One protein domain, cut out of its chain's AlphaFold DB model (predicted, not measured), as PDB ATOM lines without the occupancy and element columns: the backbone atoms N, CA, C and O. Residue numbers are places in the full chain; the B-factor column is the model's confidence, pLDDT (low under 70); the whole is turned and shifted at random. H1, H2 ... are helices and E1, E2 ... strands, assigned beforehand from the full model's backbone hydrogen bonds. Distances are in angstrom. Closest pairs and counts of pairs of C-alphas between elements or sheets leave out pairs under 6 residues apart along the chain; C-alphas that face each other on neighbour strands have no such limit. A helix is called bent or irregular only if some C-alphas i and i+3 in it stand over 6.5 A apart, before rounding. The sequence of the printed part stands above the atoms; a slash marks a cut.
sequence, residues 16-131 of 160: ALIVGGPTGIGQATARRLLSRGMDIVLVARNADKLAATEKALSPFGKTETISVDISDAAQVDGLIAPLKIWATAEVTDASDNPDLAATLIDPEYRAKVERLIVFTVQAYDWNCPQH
ATOM      1  N   ALA A  16     117.310  96.992 136.034       80.81
ATOM      2  CA  ALA A  16     117.922  96.053 136.972       80.81
ATOM      3  C   ALA A  16     116.988  94.888 137.326       80.81
ATOM      4  O   ALA A  16     115.896  95.090 137.854       80.81
ATOM      5  N   LEU A  17     117.450  93.658 137.095       83.56
ATOM      6  CA  LEU A  17     116.778  92.432 137.529       83.56
ATOM      7  C   LEU A  17     117.259  92.039 138.930       83.56
ATOM      8  O   LEU A  17     118.457  91.865 139.150       83.56
ATOM      9  N   ILE A  18     116.335  91.870 139.874       83.38
ATOM     10  CA  ILE A  18     116.643  91.550 141.271       83.38
ATOM     11  C   ILE A  18     115.963  90.239 141.655       83.38
ATOM     12  O   ILE A  18     114.749  90.169 141.847       83.38
ATOM     13  N   VAL A  19     116.775  89.201 141.824       84.38
ATOM     14  CA  VAL A  19     116.344  87.872 142.262       84.38
ATOM     15  C   VAL A  19     116.362  87.806 143.792       84.38
ATOM     16  O   VAL A  19     117.358  88.149 144.421       84.38
ATOM     17  N   GLY A  20     115.248  87.400 144.411       78.19
ATOM     18  CA  GLY A  20     115.063  87.500 145.868       78.19
ATOM     19  C   GLY A  20     114.641  88.902 146.337       78.19
ATOM     20  O   GLY A  20     114.824  89.256 147.500       78.19
ATOM     21  N   GLY A  21     114.058  89.691 145.431       70.50
ATOM     22  CA  GLY A  21     113.750  91.114 145.588       70.50
ATOM     23  C   GLY A  21     112.789  91.575 146.697       70.50
ATOM     24  O   GLY A  21     112.990  92.671 147.210       70.50
ATOM     25  N   PRO A  22     111.739  90.837 147.106       73.94
ATOM     26  CA  PRO A  22     110.679  91.440 147.908       73.94
ATOM     27  C   PRO A  22     111.009  91.590 149.394       73.94
ATOM     28  O   PRO A  22     110.190  92.142 150.120       73.94
ATOM     29  N   THR A  23     112.154  91.095 149.875       76.31
ATOM     30  CA  THR A  23     112.517  91.175 151.297       76.31
ATOM     31  C   THR A  23     113.992  91.486 151.502       76.31
ATOM     32  O   THR A  23     114.842  91.014 150.750       76.31
ATOM     33  N   GLY A  24     114.302  92.201 152.585       82.69
ATOM     34  CA  GLY A  24     115.671  92.415 153.049       82.69
ATOM     35  C   GLY A  24     116.550  93.141 152.030       82.69
ATOM     36  O   GLY A  24     116.152  94.189 151.525       82.69
ATOM     37  N   ILE A  25     117.719  92.564 151.711       81.12
ATOM     38  CA  ILE A  25     118.696  93.136 150.758       81.12
ATOM     39  C   ILE A  25     118.029  93.465 149.424       81.12
ATOM     40  O   ILE A  25     118.229  94.551 148.899       81.12
ATOM     41  N   GLY A  26     117.198  92.562 148.896       81.81
ATOM     42  CA  GLY A  26     116.576  92.756 147.589       81.81
ATOM     43  C   GLY A  26     115.718  94.021 147.522       81.81
ATOM     44  O   GLY A  26     115.811  94.782 146.560       81.81
ATOM     45  N   GLN A  27     114.948  94.297 148.577       84.50
ATOM     46  CA  GLN A  27     114.049  95.450 148.637       84.50
ATOM     47  C   GLN A  27     114.832  96.754 148.836       84.50
ATOM     48  O   GLN A  27     114.513  97.782 148.235       84.50
ATOM     49  N   ALA A  28     115.882  96.700 149.654       85.56
ATOM     50  CA  ALA A  28     116.821  97.793 149.856       85.56
ATOM     51  C   ALA A  28     117.547  98.183 148.556       85.56
ATOM     52  O   ALA A  28     117.553  99.351 148.154       85.56
ATOM     53  N   THR A  29     118.093  97.188 147.848       85.44
ATOM     54  CA  THR A  29     118.731  97.361 146.539       85.44
ATOM     55  C   THR A  29     117.744  97.947 145.536       85.44
ATOM     56  O   THR A  29     118.055  98.948 144.893       85.44
ATOM     57  N   ALA A  30     116.531  97.397 145.459       87.88
ATOM     58  CA  ALA A  30     115.464  97.884 144.593       87.88
ATOM     59  C   ALA A  30     115.179  99.377 144.806       87.88
ATOM     60  O   ALA A  30     115.243 100.167 143.863       87.88
ATOM     61  N   ARG A  31     114.973  99.793 146.060       88.69
ATOM     62  CA  ARG A  31     114.752 101.201 146.419       88.69
ATOM     63  C   ARG A  31     115.914 102.097 145.988       88.69
ATOM     64  O   ARG A  31     115.697 103.207 145.493       88.69
ATOM     65  N   ARG A  32     117.154 101.634 146.177       87.44
ATOM     66  CA  ARG A  32     118.356 102.403 145.840       87.44
ATOM     67  C   ARG A  32     118.524 102.588 144.334       87.44
ATOM     68  O   ARG A  32     118.903 103.682 143.919       87.44
ATOM     69  N   LEU A  33     118.260 101.547 143.544       87.00
ATOM     70  CA  LEU A  33     118.358 101.587 142.082       87.00
ATOM     71  C   LEU A  33     117.260 102.468 141.477       87.00
ATOM     72  O   LEU A  33     117.569 103.339 140.665       87.00
ATOM     73  N   LEU A  34     116.027 102.353 141.975       87.06
ATOM     74  CA  LEU A  34     114.926 103.249 141.612       87.06
ATOM     75  C   LEU A  34     115.273 104.721 141.883       87.06
ATOM     76  O   LEU A  34     115.154 105.572 141.009       87.06
ATOM     77  N   SER A  35     115.844 105.014 143.059       85.06
ATOM     78  CA  SER A  35     116.287 106.372 143.422       85.06
ATOM     79  C   SER A  35     117.425 106.917 142.542       85.06
ATOM     80  O   SER A  35     117.738 108.103 142.611       85.06
ATOM     81  N   ARG A  36     118.084 106.063 141.747       84.25
ATOM     82  CA  ARG A  36     119.104 106.442 140.755       84.25
ATOM     83  C   ARG A  36     118.529 106.578 139.336       84.25
ATOM     84  O   ARG A  36     119.298 106.816 138.411       84.25
ATOM     85  N   GLY A  37     117.208 106.459 139.169       80.12
ATOM     86  CA  GLY A  37     116.519 106.582 137.882       80.12
ATOM     87  C   GLY A  37     116.544 105.310 137.031       80.12
ATOM     88  O   GLY A  37     116.388 105.394 135.817       80.12
ATOM     89  N   MET A  38     116.784 104.151 137.646       84.06
ATOM     90  CA  MET A  38     116.707 102.855 136.971       84.06
ATOM     91  C   MET A  38     115.304 102.274 137.100       84.06
ATOM     92  O   MET A  38     114.670 102.425 138.143       84.06
ATOM     93  N   ASP A  39     114.869 101.541 136.083       80.31
ATOM     94  CA  ASP A  39     113.684 100.695 136.188       80.31
ATOM     95  C   ASP A  39     114.105  99.346 136.785       80.31
ATOM     96  O   ASP A  39     115.242  98.898 136.598       80.31
ATOM     97  N   ILE A  40     113.218  98.676 137.517       83.44
ATOM     98  CA  ILE A  40     113.555  97.396 138.151       83.44
ATOM     99  C   ILE A  40     112.553  96.297 137.812       83.44
ATOM    100  O   ILE A  40     111.363  96.550 137.634       83.44
ATOM    101  N   VAL A  41     113.043  95.060 137.814       86.25
ATOM    102  CA  VAL A  41     112.243  93.837 137.740       86.25
ATOM    103  C   VAL A  41     112.561  92.989 138.969       86.25
ATOM    104  O   VAL A  41     113.704  92.577 139.167       86.25
ATOM    105  N   LEU A  42     111.569  92.734 139.818       85.25
ATOM    106  CA  LEU A  42     111.707  91.909 141.014       85.25
ATOM    107  C   LEU A  42     111.246  90.484 140.742       85.25
ATOM    108  O   LEU A  42     110.123  90.258 140.303       85.25
ATOM    109  N   VAL A  43     112.085  89.518 141.097       87.19
ATOM    110  CA  VAL A  43     111.793  88.094 140.941       87.19
ATOM    111  C   VAL A  43     111.774  87.419 142.301       87.19
ATOM    112  O   VAL A  43     112.744  87.505 143.062       87.19
ATOM    113  N   ALA A  44     110.681  86.730 142.618       86.75
ATOM    114  CA  ALA A  44     110.580  85.896 143.811       86.75
ATOM    115  C   ALA A  44     109.439  84.886 143.720       86.75
ATOM    116  O   ALA A  44     108.594  84.962 142.847       86.75
ATOM    117  N   ARG A  45     109.380  83.971 144.687       87.62
ATOM    118  CA  ARG A  45     108.368  82.903 144.737       87.62
ATOM    119  C   ARG A  45     106.994  83.340 145.219       87.62
ATOM    120  O   ARG A  45     105.993  82.728 144.878       87.62
ATOM    121  N   ASN A  46     106.956  84.314 146.122       88.56
ATOM    122  CA  ASN A  46     105.737  84.665 146.836       88.56
ATOM    123  C   ASN A  46     105.107  85.906 146.197       88.56
ATOM    124  O   ASN A  46     105.612  87.017 146.378       88.56
ATOM    125  N   ALA A  47     104.012  85.689 145.471       87.19
ATOM    126  CA  ALA A  47     103.282  86.731 144.757       87.19
ATOM    127  C   ALA A  47     102.737  87.829 145.689       87.19
ATOM    128  O   ALA A  47     102.834  89.008 145.359       87.19
ATOM    129  N   ASP A  48     102.258  87.476 146.886       87.19
ATOM    130  CA  ASP A  48     101.720  88.458 147.838       87.19
ATOM    131  C   ASP A  48     102.804  89.432 148.318       87.19
ATOM    132  O   ASP A  48     102.594  90.644 148.394       87.19
ATOM    133  N   LYS A  49     104.003  88.909 148.603       87.31
ATOM    134  CA  LYS A  49     105.160  89.729 148.979       87.31
ATOM    135  C   LYS A  49     105.645  90.592 147.818       87.31
ATOM    136  O   LYS A  49     106.053  91.723 148.055       87.31
ATOM    137  N   LEU A  50     105.598  90.084 146.585       89.00
ATOM    138  CA  LEU A  50     105.922  90.873 145.395       89.00
ATOM    139  C   LEU A  50     104.956  92.047 145.233       89.00
ATOM    140  O   LEU A  50     105.416  93.179 145.131       89.00
ATOM    141  N   ALA A  51     103.647  91.805 145.321       88.19
ATOM    142  CA  ALA A  51     102.631  92.851 145.212       88.19
ATOM    143  C   ALA A  51     102.761  93.910 146.322       88.19
ATOM    144  O   ALA A  51     102.650  95.113 146.072       88.19
ATOM    145  N   ALA A  52     103.039  93.481 147.558       89.19
ATOM    146  CA  ALA A  52     103.282  94.396 148.670       89.19
ATOM    147  C   ALA A  52     104.522  95.275 148.433       89.19
ATOM    148  O   ALA A  52     104.477  96.487 148.666       89.19
ATOM    149  N   THR A  53     105.613  94.682 147.943       88.75
ATOM    150  CA  THR A  53     106.864  95.401 147.685       88.75
ATOM    151  C   THR A  53     106.766  96.313 146.465       88.75
ATOM    152  O   THR A  53     107.234  97.445 146.533       88.75
ATOM    153  N   GLU A  54     106.094  95.899 145.394       90.31
ATOM    154  CA  GLU A  54     105.794  96.751 144.236       90.31
ATOM    155  C   GLU A  54     105.028  98.006 144.658       90.31
ATOM    156  O   GLU A  54     105.425  99.127 144.339       90.31
ATOM    157  N   LYS A  55     103.988  97.842 145.485       89.25
ATOM    158  CA  LYS A  55     103.234  98.972 146.031       89.25
ATOM    159  C   LYS A  55     104.116  99.902 146.865       89.25
ATOM    160  O   LYS A  55     104.020 101.120 146.714       89.25
ATOM    161  N   ALA A  56     104.978  99.346 147.718       87.69
ATOM    162  CA  ALA A  56     105.906 100.122 148.542       87.69
ATOM    163  C   ALA A  56     106.971 100.868 147.714       87.69
ATOM    164  O   ALA A  56     107.432 101.932 148.128       87.69
ATOM    165  N   LEU A  57     107.354 100.321 146.558       88.81
ATOM    166  CA  LEU A  57     108.390 100.871 145.684       88.81
ATOM    167  C   LEU A  57     107.853 101.786 144.577       88.81
ATOM    168  O   LEU A  57     108.622 102.587 144.046       88.81
ATOM    169  N   SER A  58     106.547 101.746 144.298       86.38
ATOM    170  CA  SER A  58     105.876 102.609 143.318       86.38
ATOM    171  C   SER A  58     106.210 104.111 143.405       86.38
ATOM    172  O   SER A  58     106.299 104.736 142.348       86.38
ATOM    173  N   PRO A  59     106.479 104.724 144.582       88.44
ATOM    174  CA  PRO A  59     106.847 106.141 144.643       88.44
ATOM    175  C   PRO A  59     108.261 106.446 144.127       88.44
ATOM    176  O   PRO A  59     108.569 107.604 143.858       88.44
ATOM    177  N   PHE A  60     109.139 105.441 144.041       83.88
ATOM    178  CA  PHE A  60     110.549 105.622 143.688       83.88
ATOM    179  C   PHE A  60     110.822 105.416 142.192       83.88
ATOM    180  O   PHE A  60     111.865 105.858 141.717       83.88
ATOM    181  N   GLY A  61     109.914 104.775 141.449       85.00
ATOM    182  CA  GLY A  61     110.031 104.584 140.001       85.00
ATOM    183  C   GLY A  61     109.338 103.315 139.499       85.00
ATOM    184  O   GLY A  61     108.555 102.684 140.215       85.00
ATOM    185  N   LYS A  62     109.630 102.934 138.251       85.88
ATOM    186  CA  LYS A  62     108.990 101.794 137.591       85.88
ATOM    187  C   LYS A  62     109.495 100.468 138.170       85.88
ATOM    188  O   LYS A  62     110.683 100.161 138.101       85.88
ATOM    189  N   THR A  63     108.570  99.678 138.710       87.31
ATOM    190  CA  THR A  63     108.824  98.342 139.265       87.31
ATOM    191  C   THR A  63     107.933  97.336 138.554       87.31
ATOM    192  O   THR A  63     106.721  97.510 138.546       87.31
ATOM    193  N   GLU A  64     108.520  96.295 137.975       85.69
ATOM    194  CA  GLU A  64     107.800  95.122 137.475       85.69
ATOM    195  C   GLU A  64     108.084  93.924 138.387       85.69
ATOM    196  O   GLU A  64     109.151  93.838 139.000       85.69
ATOM    197  N   THR A  65     107.136  92.998 138.508       85.31
ATOM    198  CA  THR A  65     107.278  91.809 139.356       85.31
ATOM    199  C   THR A  65     107.039  90.532 138.559       85.31
ATOM    200  O   THR A  65     106.163  90.471 137.702       85.31
ATOM    201  N   ILE A  66     107.833  89.494 138.833       84.50
ATOM    202  CA  ILE A  66     107.691  88.174 138.211       84.50
ATOM    203  C   ILE A  66     107.753  87.107 139.303       84.50
ATOM    204  O   ILE A  66     108.727  87.010 140.057       84.50
ATOM    205  N   SER A  67     106.697  86.299 139.392       87.50
ATOM    206  CA  SER A  67     106.642  85.178 140.327       87.50
ATOM    207  C   SER A  67     107.347  83.958 139.731       87.50
ATOM    208  O   SER A  67     106.846  83.387 138.768       87.50
ATOM    209  N   VAL A  68     108.489  83.563 140.297       84.31
ATOM    210  CA  VAL A  68     109.317  82.439 139.820       84.31
ATOM    211  C   VAL A  68     109.924  81.697 141.004       84.31
ATOM    212  O   VAL A  68     110.500  82.315 141.910       84.31
ATOM    213  N   ASP A  69     109.846  80.366 140.980       82.69
ATOM    214  CA  ASP A  69     110.685  79.515 141.817       82.69
ATOM    215  C   ASP A  69     112.052  79.274 141.182       82.69
ATOM    216  O   ASP A  69     112.198  78.537 140.219       82.69
ATOM    217  N   ILE A  70     113.076  79.897 141.765       80.75
ATOM    218  CA  ILE A  70     114.466  79.800 141.304       80.75
ATOM    219  C   ILE A  70     115.044  78.394 141.542       80.75
ATOM    220  O   ILE A  70     116.047  78.026 140.940       80.75
ATOM    221  N   SER A  71     114.447  77.602 142.438       76.56
ATOM    222  CA  SER A  71     114.832  76.200 142.634       76.56
ATOM    223  C   SER A  71     114.254  75.272 141.560       76.56
ATOM    224  O   SER A  71     114.701  74.132 141.455       76.56
ATOM    225  N   ASP A  72     113.292  75.745 140.764       79.38
ATOM    226  CA  ASP A  72     112.720  75.014 139.638       79.38
ATOM    227  C   ASP A  72     113.418  75.432 138.338       79.38
ATOM    228  O   ASP A  72     113.230  76.538 137.828       79.38
ATOM    229  N   ALA A  73     114.224  74.522 137.789       75.69
ATOM    230  CA  ALA A  73     114.980  74.764 136.566       75.69
ATOM    231  C   ALA A  73     114.084  75.159 135.377       75.69
ATOM    232  O   ALA A  73     114.479  76.016 134.596       75.69
ATOM    233  N   ALA A  74     112.866  74.615 135.268       72.62
ATOM    234  CA  ALA A  74     111.961  74.940 134.165       72.62
ATOM    235  C   ALA A  74     111.411  76.370 134.278       72.62
ATOM    236  O   ALA A  74     111.251  77.070 133.276       72.62
ATOM    237  N   GLN A  75     111.147  76.832 135.502       74.19
ATOM    238  CA  GLN A  75     110.707  78.207 135.739       74.19
ATOM    239  C   GLN A  75     111.856  79.208 135.570       74.19
ATOM    240  O   GLN A  75     111.645  80.297 135.034       74.19
ATOM    241  N   VAL A  76     113.072  78.835 135.983       75.81
ATOM    242  CA  VAL A  76     114.283  79.622 135.715       75.81
ATOM    243  C   VAL A  76     114.509  79.745 134.214       75.81
ATOM    244  O   VAL A  76     114.686  80.865 133.738       75.81
ATOM    245  N   ASP A  77     114.422  78.644 133.466       69.00
ATOM    246  CA  ASP A  77     114.553  78.646 132.010       69.00
ATOM    247  C   ASP A  77     113.515  79.569 131.362       69.00
ATOM    248  O   ASP A  77     113.873  80.396 130.530       69.00
ATOM    249  N   GLY A  78     112.249  79.525 131.791       70.25
ATOM    250  CA  GLY A  78     111.214  80.441 131.297       70.25
ATOM    251  C   GLY A  78     111.497  81.926 131.576       70.25
ATOM    252  O   GLY A  78     111.134  82.782 130.769       70.25
ATOM    253  N   LEU A  79     112.173  82.239 132.686       72.19
ATOM    254  CA  LEU A  79     112.549  83.602 133.071       72.19
ATOM    255  C   LEU A  79     113.764  84.126 132.292       72.19
ATOM    256  O   LEU A  79     113.778  85.293 131.898       72.19
ATOM    257  N   ILE A  80     114.796  83.296 132.108       70.50
ATOM    258  CA  ILE A  80     116.093  83.720 131.551       70.50
ATOM    259  C   ILE A  80     116.258  83.394 130.067       70.50
ATOM    260  O   ILE A  80     117.109  83.998 129.425       70.50
ATOM    261  N   ALA A  81     115.463  82.487 129.489       64.12
ATOM    262  CA  ALA A  81     115.537  82.145 128.064       64.12
ATOM    263  C   ALA A  81     115.443  83.355 127.112       64.12
ATOM    264  O   ALA A  81     116.075  83.315 126.047       64.12
ATOM    265  N   PRO A  82     114.710  84.438 127.444       64.94
ATOM    266  CA  PRO A  82     114.745  85.658 126.653       64.94
ATOM    267  C   PRO A  82     116.061  86.426 126.805       64.94
ATOM    268  O   PRO A  82     116.488  87.067 125.860       64.94
ATOM    269  N   LEU A  83     116.735  86.376 127.952       68.50
ATOM    270  CA  LEU A  83     117.920  87.186 128.225       68.50
ATOM    271  C   LEU A  83     119.203  86.378 128.015       68.50
ATOM    272  O   LEU A  83     119.629  85.598 128.864       68.50
ATOM    273  N   LYS A  84     119.885  86.629 126.900       67.75
ATOM    274  CA  LYS A  84     121.222  86.090 126.645       67.75
ATOM    275  C   LYS A  84     122.246  87.153 126.994       67.75
ATOM    276  O   LYS A  84     122.220  88.234 126.420       67.75
ATOM    277  N   ILE A  85     123.165  86.849 127.903       73.38
ATOM    278  CA  ILE A  85     124.288  87.729 128.240       73.38
ATOM    279  C   ILE A  85     125.585  86.988 127.932       73.38
ATOM    280  O   ILE A  85     125.801  85.872 128.397       73.38
ATOM    281  N   TRP A  86     126.469  87.636 127.183       67.31
ATOM    282  CA  TRP A  86     127.870  87.264 127.071       67.31
ATOM    283  C   TRP A  86     128.684  88.199 127.962       67.31
ATOM    284  O   TRP A  86     128.821  89.390 127.668       67.31
ATOM    285  N   ALA A  87     129.222  87.678 129.061       78.94
ATOM    286  CA  ALA A  87     129.996  88.449 130.025       78.94
ATOM    287  C   ALA A  87     131.164  87.638 130.587       78.94
ATOM    288  O   ALA A  87     131.082  86.418 130.711       78.94
ATOM    289  N   THR A  88     132.226  88.332 130.986       80.31
ATOM    290  CA  THR A  88     133.243  87.770 131.883       80.31
ATOM    291  C   THR A  88     132.846  88.073 133.320       80.31
ATOM    292  O   THR A  88     132.562  89.228 133.639       80.31
ATOM    293  N   ALA A  89     132.820  87.052 134.171       86.31
ATOM    294  CA  ALA A  89     132.514  87.193 135.589       86.31
ATOM    295  C   ALA A  89     133.795  87.107 136.422       86.31
ATOM    296  O   ALA A  89     134.616  86.215 136.207       86.31
ATOM    297  N   GLU A  90     133.932  88.003 137.390       88.12
ATOM    298  CA  GLU A  90     134.980  87.976 138.405       88.12
ATOM    299  C   GLU A  90     134.338  87.937 139.792       88.12
ATOM    300  O   GLU A  90     133.335  88.608 140.039       88.12
ATOM    301  N   VAL A  91     134.905  87.141 140.697       88.25
ATOM    302  CA  VAL A  91     134.487  87.091 142.101       88.25
ATOM    303  C   VAL A  91     135.583  87.737 142.933       88.25
ATOM    304  O   VAL A  91     136.723  87.282 142.898       88.25
ATOM    305  N   THR A  92     135.237  88.773 143.689       86.19
ATOM    306  CA  THR A  92     136.159  89.494 144.575       86.19
ATOM    307  C   THR A  92     135.553  89.626 145.969       86.19
ATOM    308  O   THR A  92     134.331  89.714 146.109       86.19
ATOM    309  N   ASP A  93     136.376  89.605 147.015       89.69
ATOM    310  CA  ASP A  93     135.890  89.820 148.374       89.69
ATOM    311  C   ASP A  93     135.503  91.294 148.574       89.69
ATOM    312  O   ASP A  93     136.121  92.220 148.043       89.69
ATOM    313  N   ALA A  94     134.459  91.537 149.366       85.25
ATOM    314  CA  ALA A  94     133.981  92.893 149.627       85.25
ATOM    315  C   ALA A  94     135.026  93.762 150.357       85.25
ATOM    316  O   ALA A  94     134.976  94.987 150.265       85.25
ATOM    317  N   SER A  95     135.978  93.138 151.063       86.44
ATOM    318  CA  SER A  95     137.122  93.812 151.688       86.44
ATOM    319  C   SER A  95     138.114  94.381 150.680       86.44
ATOM    320  O   SER A  95     138.749  95.392 150.971       86.44
ATOM    321  N   ASP A  96     138.238  93.746 149.516       86.25
ATOM    322  CA  ASP A  96     139.250  94.089 148.515       86.25
ATOM    323  C   ASP A  96     138.776  95.240 147.618       86.25
ATOM    324  O   ASP A  96     139.584  95.958 147.034       86.25
ATOM    325  N   ASN A  97     137.457  95.455 147.556       82.81
ATOM    326  CA  ASN A  97     136.804  96.516 146.793       82.81
ATOM    327  C   ASN A  97     135.824  97.322 147.673       82.81
ATOM    328  O   ASN A  97     134.607  97.278 147.447       82.81
ATOM    329  N   PRO A  98     136.322  98.081 148.670       81.00
ATOM    330  CA  PRO A  98     135.482  98.752 149.664       81.00
ATOM    331  C   PRO A  98     134.586  99.840 149.060       81.00
ATOM    332  O   PRO A  98     133.443  99.998 149.488       81.00
ATOM    333  N   ASP A  99     135.063 100.547 148.032       83.12
ATOM    334  CA  ASP A  99     134.284 101.586 147.351       83.12
ATOM    335  C   ASP A  99     133.077 100.986 146.622       83.12
ATOM    336  O   ASP A  99     131.948 101.450 146.789       83.12
ATOM    337  N   LEU A 100     133.290  99.909 145.855       79.12
ATOM    338  CA  LEU A 100     132.211  99.210 145.157       79.12
ATOM    339  C   LEU A 100     131.239  98.575 146.155       79.12
ATOM    340  O   LEU A 100     130.026  98.727 145.997       79.12
ATOM    341  N   ALA A 101     131.751  97.939 147.213       81.38
ATOM    342  CA  ALA A 101     130.931  97.388 148.286       81.38
ATOM    343  C   ALA A 101     130.028  98.465 148.913       81.38
ATOM    344  O   ALA A 101     128.821  98.258 149.032       81.38
ATOM    345  N   ALA A 102     130.562  99.651 149.217       82.12
ATOM    346  CA  ALA A 102     129.789 100.759 149.779       82.12
ATOM    347  C   ALA A 102     128.655 101.243 148.855       82.12
ATOM    348  O   ALA A 102     127.632 101.730 149.336       82.12
ATOM    349  N   THR A 103     128.783 101.089 147.531       78.06
ATOM    350  CA  THR A 103     127.691 101.431 146.597       78.06
ATOM    351  C   THR A 103     126.537 100.427 146.576       78.06
ATOM    352  O   THR A 103     125.436 100.794 146.135       78.06
ATOM    353  N   LEU A 104     126.801  99.195 147.027       79.00
ATOM    354  CA  LEU A 104     125.898  98.042 147.013       79.00
ATOM    355  C   LEU A 104     125.302  97.736 148.396       79.00
ATOM    356  O   LEU A 104     124.257  97.092 148.477       79.00
ATOM    357  N   ILE A 105     125.943  98.203 149.471       79.06
ATOM    358  CA  ILE A 105     125.480  98.044 150.852       79.06
ATOM    359  C   ILE A 105     124.420  99.105 151.174       79.06
ATOM    360  O   ILE A 105     124.631 100.303 150.983       79.06
ATOM    361  N   ASP A 106     123.284  98.660 151.704       74.06
ATOM    362  CA  ASP A 106     122.291  99.541 152.318       74.06
ATOM    363  C   ASP A 106     122.695  99.851 153.773       74.06
ATOM    364  O   ASP A 106     122.815  98.909 154.563       74.06
ATOM    365  N   PRO A 107     122.877 101.132 154.157       74.06
ATOM    366  CA  PRO A 107     123.178 101.511 155.538       74.06
ATOM    367  C   PRO A 107     122.129 101.041 156.553       74.06
ATOM    368  O   PRO A 107     122.454 100.862 157.726       74.06
ATOM    369  N   GLU A 108     120.874 100.858 156.129       73.75
ATOM    370  CA  GLU A 108     119.775 100.443 157.006       73.75
ATOM    371  C   GLU A 108     119.698  98.916 157.189       73.75
ATOM    372  O   GLU A 108     118.940  98.426 158.033       73.75
ATOM    373  N   TYR A 109     120.505  98.140 156.452       76.75
ATOM    374  CA  TYR A 109     120.429  96.684 156.441       76.75
ATOM    375  C   TYR A 109     121.622  96.013 157.137       76.75
ATOM    376  O   TYR A 109     122.782  96.260 156.832       76.75
ATOM    377  N   ARG A 110     121.340  95.107 158.085       77.56
ATOM    378  CA  ARG A 110     122.356  94.532 158.998       77.56
ATOM    379  C   ARG A 110     123.233  93.424 158.405       77.56
ATOM    380  O   ARG A 110     124.157  92.976 159.081       77.56
ATOM    381  N   ALA A 111     122.926  92.910 157.214       79.81
ATOM    382  CA  ALA A 111     123.693  91.795 156.664       79.81
ATOM    383  C   ALA A 111     125.081  92.240 156.199       79.81
ATOM    384  O   ALA A 111     125.242  93.285 155.572       79.81
ATOM    385  N   LYS A 112     126.078  91.398 156.474       80.94
ATOM    386  CA  LYS A 112     127.446  91.598 156.007       80.94
ATOM    387  C   LYS A 112     127.586  91.040 154.590       80.94
ATOM    388  O   LYS A 112     127.333  89.860 154.368       80.94
ATOM    389  N   VAL A 113     127.997  91.883 153.648       81.81
ATOM    390  CA  VAL A 113     128.372  91.454 152.294       81.81
ATOM    391  C   VAL A 113     129.794  90.898 152.351       81.81
ATOM    392  O   VAL A 113     130.700  91.587 152.813       81.81
ATOM    393  N   GLU A 114     129.982  89.650 151.921       87.50
ATOM    394  CA  GLU A 114     131.294  88.982 151.949       87.50
ATOM    395  C   GLU A 114     131.959  88.948 150.574       87.50
ATOM    396  O   GLU A 114     133.152  89.207 150.470       87.50
ATOM    397  N   ARG A 115     131.186  88.697 149.513       86.50
ATOM    398  CA  ARG A 115     131.687  88.573 148.140       86.50
ATOM    399  C   ARG A 115     130.879  89.418 147.175       86.50
ATOM    400  O   ARG A 115     129.665  89.554 147.320       86.50
ATOM    401  N   LEU A 116     131.567  89.917 146.160       82.81
ATOM    402  CA  LEU A 116     131.022  90.632 145.021       82.81
ATOM    403  C   LEU A 116     131.263  89.785 143.771       82.81
ATOM    404  O   LEU A 116     132.371  89.300 143.547       82.81
ATOM    405  N   ILE A 117     130.225  89.614 142.955       86.94
ATOM    406  CA  ILE A 117     130.345  89.005 141.629       86.94
ATOM    407  C   ILE A 117     130.158  90.126 140.616       86.94
ATOM    408  O   ILE A 117     129.072  90.696 140.503       86.94
ATOM    409  N   VAL A 118     131.231  90.466 139.911       83.25
ATOM    410  CA  VAL A 118     131.259  91.550 138.932       83.25
ATOM    411  C   VAL A 118     131.179  90.940 137.540       83.25
ATOM    412  O   VAL A 118     132.058  90.188 137.125       83.25
ATOM    413  N   PHE A 119     130.116  91.270 136.812       83.81
ATOM    414  CA  PHE A 119     129.941  90.857 135.424       83.81
ATOM    415  C   PHE A 119     130.334  91.999 134.491       83.81
ATOM    416  O   PHE A 119     129.668  93.033 134.441       83.81
ATOM    417  N   THR A 120     131.383  91.791 133.701       80.75
ATOM    418  CA  THR A 120     131.723  92.671 132.581       80.75
ATOM    419  C   THR A 120     131.004  92.166 131.338       80.75
ATOM    420  O   THR A 120     131.448  91.221 130.681       80.75
ATOM    421  N   VAL A 121     129.858  92.779 131.042       81.62
ATOM    422  CA  VAL A 121     129.017  92.430 129.892       81.62
ATOM    423  C   VAL A 121     129.682  92.886 128.594       81.62
ATOM    424  O   VAL A 121     129.936  94.073 128.405       81.62
ATOM    425  N   GLN A 122     129.958  91.941 127.695       77.38
ATOM    426  CA  GLN A 122     130.523  92.196 126.364       77.38
ATOM    427  C   GLN A 122     129.428  92.260 125.292       77.38
ATOM    428  O   GLN A 122     129.547  93.028 124.342       77.38
ATOM    429  N   ALA A 123     128.356  91.479 125.454       63.75
ATOM    430  CA  ALA A 123     127.162  91.532 124.615       63.75
ATOM    431  C   ALA A 123     125.934  91.042 125.394       63.75
ATOM    432  O   ALA A 123     126.062  90.253 126.330       63.75
ATOM    433  N   TYR A 124     124.742  91.483 125.001       70.06
ATOM    434  CA  TYR A 124     123.483  90.920 125.477       70.06
ATOM    435  C   TYR A 124     122.430  90.960 124.364       70.06
ATOM    436  O   TYR A 124     122.517  91.796 123.466       70.06
ATOM    437  N   ASP A 125     121.456  90.058 124.421       66.88
ATOM    438  CA  ASP A 125     120.339  89.962 123.483       66.88
ATOM    439  C   ASP A 125     119.055  89.611 124.245       66.88
ATOM    440  O   ASP A 125     119.076  88.755 125.134       66.88
ATOM    441  N   TRP A 126     117.955  90.292 123.909       59.16
ATOM    442  CA  TRP A 126     116.624  90.000 124.444       59.16
ATOM    443  C   TRP A 126     115.804  89.301 123.360       59.16
ATOM    444  O   TRP A 126     115.255  89.927 122.454       59.16
ATOM    445  N   ASN A 127     115.735  87.980 123.440       54.44
ATOM    446  CA  ASN A 127     115.003  87.119 122.530       54.44
ATOM    447  C   ASN A 127     113.499  87.469 122.579       54.44
ATOM    448  O   ASN A 127     112.812  87.218 123.570       54.44
ATOM    449  N   CYS A 128     112.972  88.029 121.487       45.69
ATOM    450  CA  CYS A 128     111.538  88.223 121.290       45.69
ATOM    451  C   CYS A 128     110.864  86.859 121.027       45.69
ATOM    452  O   CYS A 128     111.289  86.148 120.109       45.69
ATOM    453  N   PRO A 129     109.800  86.480 121.762       47.56
ATOM    454  CA  PRO A 129     109.138  85.185 121.583       47.56
ATOM    455  C   PRO A 129     108.503  84.995 120.194       47.56
ATOM    456  O   PRO A 129     108.210  83.868 119.815       47.56
ATOM    457  N   GLN A 130     108.337  86.056 119.396       48.06
ATOM    458  CA  GLN A 130     107.808  85.968 118.025       48.06
ATOM    459  C   GLN A 130     108.737  85.241 117.028       48.06
ATOM    460  O   GLN A 130     108.272  84.862 115.956       48.06
ATOM    461  N   HIS A 131     110.025  85.041 117.340       44.62
ATOM    462  CA  HIS A 131     111.010  84.513 116.378       44.62
ATOM    463  C   HIS A 131     111.716  83.218 116.802       44.62
ATOM    464  O   HIS A 131     112.631  82.768 116.111       44.62
TER     465      HIS A 131
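What this domain is: This is residues 16 to 131 of the 160 residues of the protein "SDR family oxidoreductase" of Verrucomicrobiales bacterium (UniProt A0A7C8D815). A small parallel sheet, E1 E2 E3, has H1 and H2 over one face, and a long bent ribbon of two strands, E4 and E5, sweeps past it with a gap between. H3 sits where the ribbon begins, and H4 lies near its other end, close to H1. The 116 printed residues hold E1 H1 E2 H2 E3 H3 E4 H4 E5, mixed helices and strands; E4 and E5 are antiparallel. The whole is compact, radius of gyration of the C-alphas 15.2 A, spanning 44 by 35 by 28 A.

How they stand to each other: Look first at inner strand E2, residues 39 to 44: N 18 of E1, residues 16 to 19, is 2.8 A from O 41, and N 42 is 2.8 A from O 64 of E3, residues 63 to 67. H1, residues 25 to 34, and H2, residues 47 to 57, are on the same face, along the strands, at heights over the sheet of 8.8 A and 8.7 A. They form two right-handed strand-helix-strand units, E1 H1 E2 and E2 H2 E3, parallel neighbour strands joined through a helix, and two layers, helices on one face of a sheet. H1 and H2 only just touch, with 3 pairs of C-alphas within 8 A, closest Arg 31 and Leu 57 at 6.4 A. E4, residues 83 to 93, and E5, residues 115 to 126, are apart from E1, E2 and E3; N 90 and O 118 are 2.9 A apart. H4, residues 98 to 104, is close to H1 but not clearly touching, C-alphas of Thr 29 and Leu 104 at 7.2 A. H3, residues 73 to 80, is only just not on the sheet, with 4 pairs of C-alphas within 10 A. In H1, H2, H3 and H4 every O i to N i+4 pair is within hydrogen-bond range.

Where its parts are: Find C-alpha 16 at (117.922, 96.053, 136.972), where E1 begins. E4 runs 27.1 A and bends by 73 degrees at residue 86; E5 runs 28.1 A, bends by 81 degrees at residue 123, and ends at C-alpha 126, (116.624, 90.000, 124.444).

The domain as a whole: The C-alphas of Ser 95 and Gln 130 are farthest apart, 45.3 A. The printed part has no cut and no long link. Mean pLDDT of the printed part is 79.9; look for values under 70 at residues 77, 81 to 84, 86, 123 and 125 to 131.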